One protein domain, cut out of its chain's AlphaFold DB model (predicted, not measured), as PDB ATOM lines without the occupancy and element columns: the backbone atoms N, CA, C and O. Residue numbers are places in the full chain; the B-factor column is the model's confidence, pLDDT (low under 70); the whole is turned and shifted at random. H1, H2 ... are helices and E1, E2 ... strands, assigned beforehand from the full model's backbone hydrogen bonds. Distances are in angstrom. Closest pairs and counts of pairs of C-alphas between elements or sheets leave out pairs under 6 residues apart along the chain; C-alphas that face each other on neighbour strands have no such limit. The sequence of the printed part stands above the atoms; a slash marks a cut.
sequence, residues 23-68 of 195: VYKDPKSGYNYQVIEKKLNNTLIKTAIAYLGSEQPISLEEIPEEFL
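AT A GLANCE: This is residues 23 to 68 of the 195 residues of a protein of Rotaria socialis (UniProt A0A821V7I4). A long two-stranded hairpin, E2 and E3, makes the longest axis, and the short strand E1 is added beside E2 at the end away from the hairpin's turn. At that same end a long link with no named element, residues 51 to 64, turns aside across the hairpin's axis, and residues 61 to 68 stick out as a tail, of which 65 to 68 belong to the small helix H1. The printed part has 46 residues with three named strands and one named helix, in the order E1, E2, E3, H1, and the class is mostly strand. The antiparallel sheet, in the order E1, E2, E3, is a meander, each strand the antiparallel neighbour of the one before. The whole is loose, with a radius of gyration of the C-alphas of 12.1 A and spans of 32 by 26 by 20 A.

IN THESE COORDINATES: E2, residues 32 to 40, runs 23.7 A from C-alpha 32 at (-16.120, -34.002, -20.015). E3, residues 43 to 50, measures 22.1 A and ends with C-alpha 50 at (-17.163, -30.330, -24.840). E1, residues 23 to 25, is 7.0 A long. H1, residues 65 to 68, is 4.8 A long and ends with C-alpha 68 at (-35.122, -36.167, -11.364).

HOW THE PARTS SIT: E2 and E3 form a hairpin, antiparallel at 154 degrees, with N 36 and O 47 2.8 A apart, within hydrogen-bond range. E1 and E2, also a hairpin, are antiparallel at 125 degrees, with N 24 and O 33 2.8 A apart, within that range. E1 and E3 are edge strands. H1 is not on the sheet, and it is apart from E1 and E2. H1 is too short for an O i to N i+4 pair; its one O i to N i+3 pair is within range.

THE WHOLE: The C-alphas of Asn 41 and Ser 54, the two farthest apart, are 32.8 A from each other. The printed part has no cut. The link from E3 to H1, 14 residues, is long. The mean pLDDT of the printed part is 73.6, and residues 27 to 28, residue 43 and residues 59 to 68 are under 70.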
ATOM      1  N   VAL A  23     -22.281 -30.999 -15.979       83.50
ATOM      2  CA  VAL A  23     -21.133 -31.608 -16.647       83.50
ATOM      3  C   VAL A  23     -21.132 -33.103 -16.347       83.50
ATOM      4  O   VAL A  23     -21.233 -33.498 -15.190       83.50
ATOM      5  N   TYR A  24     -21.017 -33.944 -17.369       79.69
ATOM      6  CA  TYR A  24     -20.858 -35.387 -17.211       79.69
ATOM      7  C   TYR A  24     -19.598 -35.867 -17.924       79.69
ATOM      8  O   TYR A  24     -19.145 -35.268 -18.903       79.69
ATOM      9  N   LYS A  25     -19.047 -36.982 -17.447       80.31
ATOM     10  CA  LYS A  25     -17.934 -37.663 -18.106       80.31
ATOM     11  C   LYS A  25     -18.489 -38.734 -19.029       80.31
ATOM     12  O   LYS A  25     -19.229 -39.611 -18.587       80.31
ATOM     13  N   ASP A  26     -18.165 -38.664 -20.316       75.12
ATOM     14  CA  ASP A  26     -18.612 -39.687 -21.257       75.12
ATOM     15  C   ASP A  26     -17.892 -41.015 -20.965       75.12
ATOM     16  O   ASP A  26     -16.663 -41.067 -21.052       75.12
ATOM     17  N   PRO A  27     -18.615 -42.108 -20.657       68.62
ATOM     18  CA  PRO A  27     -18.000 -43.392 -20.329       68.62
ATOM     19  C   PRO A  27     -17.230 -44.009 -21.502       68.62
ATOM     20  O   PRO A  27     -16.387 -44.871 -21.281       68.62
ATOM     21  N   LYS A  28     -17.507 -43.598 -22.750       69.25
ATOM     22  CA  LYS A  28     -16.807 -44.125 -23.931       69.25
ATOM     23  C   LYS A  28     -15.528 -43.369 -24.258       69.25
ATOM     24  O   LYS A  28     -14.526 -43.990 -24.586       69.25
ATOM     25  N   SER A  29     -15.584 -42.040 -24.235       70.62
ATOM     26  CA  SER A  29     -14.467 -41.196 -24.665       70.62
ATOM     27  C   SER A  29     -13.626 -40.658 -23.506       70.62
ATOM     28  O   SER A  29     -12.507 -40.206 -23.721       70.62
ATOM     29  N   GLY A  30     -14.142 -40.715 -22.275       71.94
ATOM     30  CA  GLY A  30     -13.474 -40.213 -21.077       71.94
ATOM     31  C   GLY A  30     -13.426 -38.687 -20.970       71.94
ATOM     32  O   GLY A  30     -12.929 -38.188 -19.960       71.94
ATOM     33  N   TYR A  31     -13.942 -37.952 -21.963       78.38
ATOM     34  CA  TYR A  31     -13.992 -36.491 -21.966       78.38
ATOM     35  C   TYR A  31     -15.202 -35.953 -21.200       78.38
ATOM     36  O   TYR A  31     -16.239 -36.615 -21.081       78.38
ATOM     37  N   ASN A  32     -15.065 -34.719 -20.718       83.50
ATOM     38  CA  ASN A  32     -16.120 -34.002 -20.015       83.50
ATOM     39  C   ASN A  32     -16.992 -33.227 -21.003       83.50
ATOM     40  O   ASN A  32     -16.498 -32.550 -21.909       83.50
ATOM     41  N   TYR A  33     -18.299 -33.302 -20.794       81.50
ATOM     42  CA  TYR A  33     -19.291 -32.629 -21.614       81.50
ATOM     43  C   TYR A  33     -20.310 -31.905 -20.746       81.50
ATOM     44  O   TYR A  33     -20.806 -32.472 -19.779       81.50
ATOM     45  N   GLN A  34     -20.675 -30.686 -21.133       84.81
ATOM     46  CA  GLN A  34     -21.761 -29.935 -20.516       84.81
ATOM     47  C   GLN A  34     -23.054 -30.132 -21.303       84.81
ATOM     48  O   GLN A  34     -23.083 -30.007 -22.533       84.81
ATOM     49  N   VAL A  35     -24.134 -30.421 -20.584       82.81
ATOM     50  CA  VAL A  35     -25.476 -30.549 -21.147       82.81
ATOM     51  C   VAL A  35     -26.084 -29.162 -21.316       82.81
ATOM     52  O   VAL A  35     -26.272 -28.435 -20.347       82.81
ATOM     53  N   ILE A  36     -26.438 -28.796 -22.543       82.44
ATOM     54  CA  ILE A  36     -27.066 -27.517 -22.881       82.44
ATOM     55  C   ILE A  36     -28.316 -27.736 -23.733       82.44
ATOM     56  O   ILE A  36     -28.436 -28.737 -24.442       82.44
ATOM     57  N   GLU A  37     -29.234 -26.778 -23.728       84.75
ATOM     58  CA  GLU A  37     -30.356 -26.762 -24.666       84.75
ATOM     59  C   GLU A  37     -30.066 -25.831 -25.839       84.75
ATOM     60  O   GLU A  37     -29.573 -24.717 -25.675       84.75
ATOM     61  N   LYS A  38     -30.382 -26.292 -27.050       81.44
ATOM     62  CA  LYS A  38     -30.322 -25.490 -28.270       81.44
ATOM     63  C   LYS A  38     -31.700 -25.436 -28.908       81.44
ATOM     64  O   LYS A  38     -32.363 -26.460 -29.062       81.44
ATOM     65  N   LYS A  39     -32.111 -24.240 -29.328       80.06
ATOM     66  CA  LYS A  39     -33.329 -24.050 -30.118       80.06
ATOM     67  C   LYS A  39     -33.076 -24.508 -31.557       80.06
ATOM     68  O   LYS A  39     -32.198 -23.973 -32.226       80.06
ATOM     69  N   LEU A  40     -33.865 -25.463 -32.036       79.31
ATOM     70  CA  LEU A  40     -33.880 -25.914 -33.426       79.31
ATOM     71  C   LEU A  40     -35.329 -25.949 -33.914       79.31
ATOM     72  O   LEU A  40     -36.152 -26.647 -33.331       79.31
ATOM     73  N   ASN A  41     -35.648 -25.199 -34.973       72.50
ATOM     74  CA  ASN A  41     -36.982 -25.173 -35.591       72.50
ATOM     75  C   ASN A  41     -38.123 -25.022 -34.560       72.50
ATOM     76  O   ASN A  41     -39.037 -25.836 -34.501       72.50
ATOM     77  N   ASN A  42     -38.026 -24.000 -33.700       76.06
ATOM     78  CA  ASN A  42     -38.966 -23.721 -32.600       76.06
ATOM     79  C   ASN A  42     -39.119 -24.808 -31.523       76.06
ATOM     80  O   ASN A  42     -39.965 -24.664 -30.647       76.06
ATOM     81  N   THR A  43     -38.260 -25.826 -31.509       69.00
ATOM     82  CA  THR A  43     -38.218 -26.849 -30.457       69.00
ATOM     83  C   THR A  43     -36.897 -26.754 -29.692       69.00
ATOM     84  O   THR A  43     -35.850 -26.494 -30.287       69.00
ATOM     85  N   LEU A  44     -36.925 -26.937 -28.372       78.50
ATOM     86  CA  LEU A  44     -35.708 -27.045 -27.564       78.50
ATOM     87  C   LEU A  44     -35.182 -28.479 -27.627       78.50
ATOM     88  O   LEU A  44     -35.914 -29.433 -27.371       78.50
ATOM     89  N   ILE A  45     -33.911 -28.630 -27.996       79.50
ATOM     90  CA  ILE A  45     -33.230 -29.921 -28.073       79.50
ATOM     91  C   ILE A  45     -32.059 -29.915 -27.101       79.50
ATOM     92  O   ILE A  45     -31.207 -29.026 -27.137       79.50
ATOM     93  N   LYS A  46     -31.981 -30.954 -26.271       81.25
ATOM     94  CA  LYS A  46     -30.851 -31.181 -25.374       81.25
ATOM     95  C   LYS A  46     -29.641 -31.697 -26.148       81.25
ATOM     96  O   LYS A  46     -29.738 -32.672 -26.895       81.25
ATOM     97  N   THR A  47     -28.499 -31.051 -25.969       79.94
ATOM     98  CA  THR A  47     -27.236 -31.369 -26.641       79.94
ATOM     99  C   THR A  47     -26.080 -31.318 -25.649       79.94
ATOM    100  O   THR A  47     -26.153 -30.614 -24.651       79.94
ATOM    101  N   ALA A  48     -25.014 -32.066 -25.915       79.81
ATOM    102  CA  ALA A  48     -23.781 -32.016 -25.138       79.81
ATOM    103  C   ALA A  48     -22.705 -31.253 -25.918       79.81
ATOM    104  O   ALA A  48     -22.518 -31.506 -27.113       79.81
ATOM    105  N   ILE A  49     -21.989 -30.350 -25.251       81.38
ATOM    106  CA  ILE A  49     -20.801 -29.675 -25.790       81.38
ATOM    107  C   ILE A  49     -19.579 -30.012 -24.944       81.38
ATOM    108  O   ILE A  49     -19.713 -30.260 -23.750       81.38
ATOM    109  N   ALA A  50     -18.402 -30.068 -25.565       80.69
ATOM    110  CA  ALA A  50     -17.163 -30.330 -24.840       80.69
ATOM    111  C   ALA A  50     -16.957 -29.262 -23.755       80.69
ATOM    112  O   ALA A  50     -17.094 -28.069 -24.030       80.69
ATOM    113  N   TYR A  51     -16.647 -29.701 -22.536       80.31
ATOM    114  CA  TYR A  51     -16.456 -28.835 -21.377       80.31
ATOM    115  C   TYR A  51     -15.008 -28.914 -20.895       80.31
ATOM    116  O   TYR A  51     -14.485 -29.997 -20.639       80.31
ATOM    117  N   LEU A  52     -14.366 -27.751 -20.785       78.25
ATOM    118  CA  LEU A  52     -12.955 -27.586 -20.406       78.25
ATOM    119  C   LEU A  52     -12.788 -26.874 -19.049       78.25
ATOM    120  O   LEU A  52     -11.683 -26.460 -18.711       78.25
ATOM    121  N   GLY A  53     -13.876 -26.677 -18.299       76.38
ATOM    122  CA  GLY A  53     -13.841 -26.004 -16.998       76.38
ATOM    123  C   GLY A  53     -13.399 -26.913 -15.849       76.38
ATOM    124  O   GLY A  53     -13.133 -28.101 -16.033       76.38
ATOM    125  N   SER A  54     -13.320 -26.332 -14.650       75.38
ATOM    126  CA  SER A  54     -12.840 -26.982 -13.423       75.38
ATOM    127  C   SER A  54     -13.917 -27.744 -12.640       75.38
ATOM    128  O   SER A  54     -13.589 -28.395 -11.648       75.38
ATOM    129  N   GLU A  55     -15.185 -27.674 -13.051       76.81
ATOM    130  CA  GLU A  55     -16.278 -28.382 -12.376       76.81
ATOM    131  C   GLU A  55     -16.114 -29.904 -12.476       76.81
ATOM    132  O   GLU A  55     -15.764 -30.450 -13.528       76.81
ATOM    133  N   GLN A  56     -16.382 -30.603 -11.368       76.75
ATOM    134  CA  GLN A  56     -16.307 -32.059 -11.338       76.75
ATOM    135  C   GLN A  56     -17.480 -32.673 -12.120       76.75
ATOM    136  O   GLN A  56     -18.630 -32.289 -11.901       76.75
ATOM    137  N   PRO A  57     -17.215 -33.636 -13.022       74.62
ATOM    138  CA  PRO A  57     -18.271 -34.288 -13.775       74.62
ATOM    139  C   PRO A  57     -19.101 -35.193 -12.862       74.62
ATOM    140  O   PRO A  57     -18.560 -35.978 -12.084       74.62
ATOM    141  N   ILE A  58     -20.419 -35.134 -13.019       73.38
ATOM    142  CA  ILE A  58     -21.356 -36.017 -12.330       73.38
ATOM    143  C   ILE A  58     -21.281 -37.410 -12.972       73.38
ATOM    144  O   ILE A  58     -21.191 -37.537 -14.203       73.38
ATOM    145  N   SER A  59     -21.325 -38.461 -12.148       67.25
ATOM    146  CA  SER A  59     -21.464 -39.832 -12.637       67.25
ATOM    147  C   SER A  59     -22.867 -40.039 -13.201       67.25
ATOM    148  O   SER A  59     -23.866 -39.731 -12.557       67.25
ATOM    149  N   LEU A  60     -22.961 -40.587 -14.413       63.88
ATOM    150  CA  LEU A  60     -24.246 -40.853 -15.070       63.88
ATOM    151  C   LEU A  60     -25.073 -41.947 -14.372       63.88
ATOM    152  O   LEU A  60     -26.250 -42.100 -14.688       63.88
ATOM    153  N   GLU A  61     -24.456 -42.706 -13.464       60.22
ATOM    154  CA  GLU A  61     -25.087 -43.780 -12.686       60.22
ATOM    155  C   GLU A  61     -25.746 -43.264 -11.395       60.22
ATOM    156  O   GLU A  61     -26.654 -43.905 -10.878       60.22
ATOM    157  N   GLU A  62     -25.368 -42.070 -10.930       59.19
ATOM    158  CA  GLU A  62     -25.871 -41.441  -9.705       59.19
ATOM    159  C   GLU A  62     -26.380 -40.034 -10.028       59.19
ATOM    160  O   GLU A  62     -25.771 -39.026  -9.676       59.19
ATOM    161  N   ILE A  63     -27.492 -39.949 -10.762       56.97
ATOM    162  CA  ILE A  63     -28.187 -38.672 -10.946       56.97
ATOM    163  C   ILE A  63     -28.953 -38.400  -9.644       56.97
ATOM    164  O   ILE A  63     -29.865 -39.172  -9.337       56.97
ATOM    165  N   PRO A  64     -28.624 -37.340  -8.879       55.03
ATOM    166  CA  PRO A  64     -29.322 -37.055  -7.630       55.03
ATOM    167  C   PRO A  64     -30.821 -36.875  -7.886       55.03
ATOM    168  O   PRO A  64     -31.213 -36.222  -8.857       55.03
ATOM    169  N   GLU A  65     -31.668 -37.434  -7.016       53.16
ATOM    170  CA  GLU A  65     -33.133 -37.371  -7.160       53.16
ATOM    171  C   GLU A  65     -33.669 -35.935  -7.265       53.16
ATOM    172  O   GLU A  65     -34.698 -35.691  -7.897       53.16
ATOM    173  N   GLU A  66     -32.932 -34.977  -6.706       53.72
ATOM    174  CA  GLU A  66     -33.169 -33.535  -6.797       53.72
ATOM    175  C   GLU A  66     -33.248 -33.037  -8.251       53.72
ATOM    176  O   GLU A  66     -34.014 -32.125  -8.552       53.72
ATOM    177  N   PHE A  67     -32.520 -33.673  -9.172       51.25
ATOM    178  CA  PHE A  67     -32.559 -33.373 -10.607       51.25
ATOM    179  C   PHE A  67     -33.590 -34.207 -11.380       51.25
ATOM    180  O   PHE A  67     -33.894 -33.889 -12.532       51.25
ATOM    181  N   LEU A  68     -34.119 -35.273 -10.773       55.91
ATOM    182  CA  LEU A  68     -35.122 -36.167 -11.364       55.91
ATOM    183  C   LEU A  68     -36.558 -35.719 -11.051       55.91
ATOM    184  O   LEU A  68     -37.487 -36.071 -11.780       55.91
TER     185      LEU A  68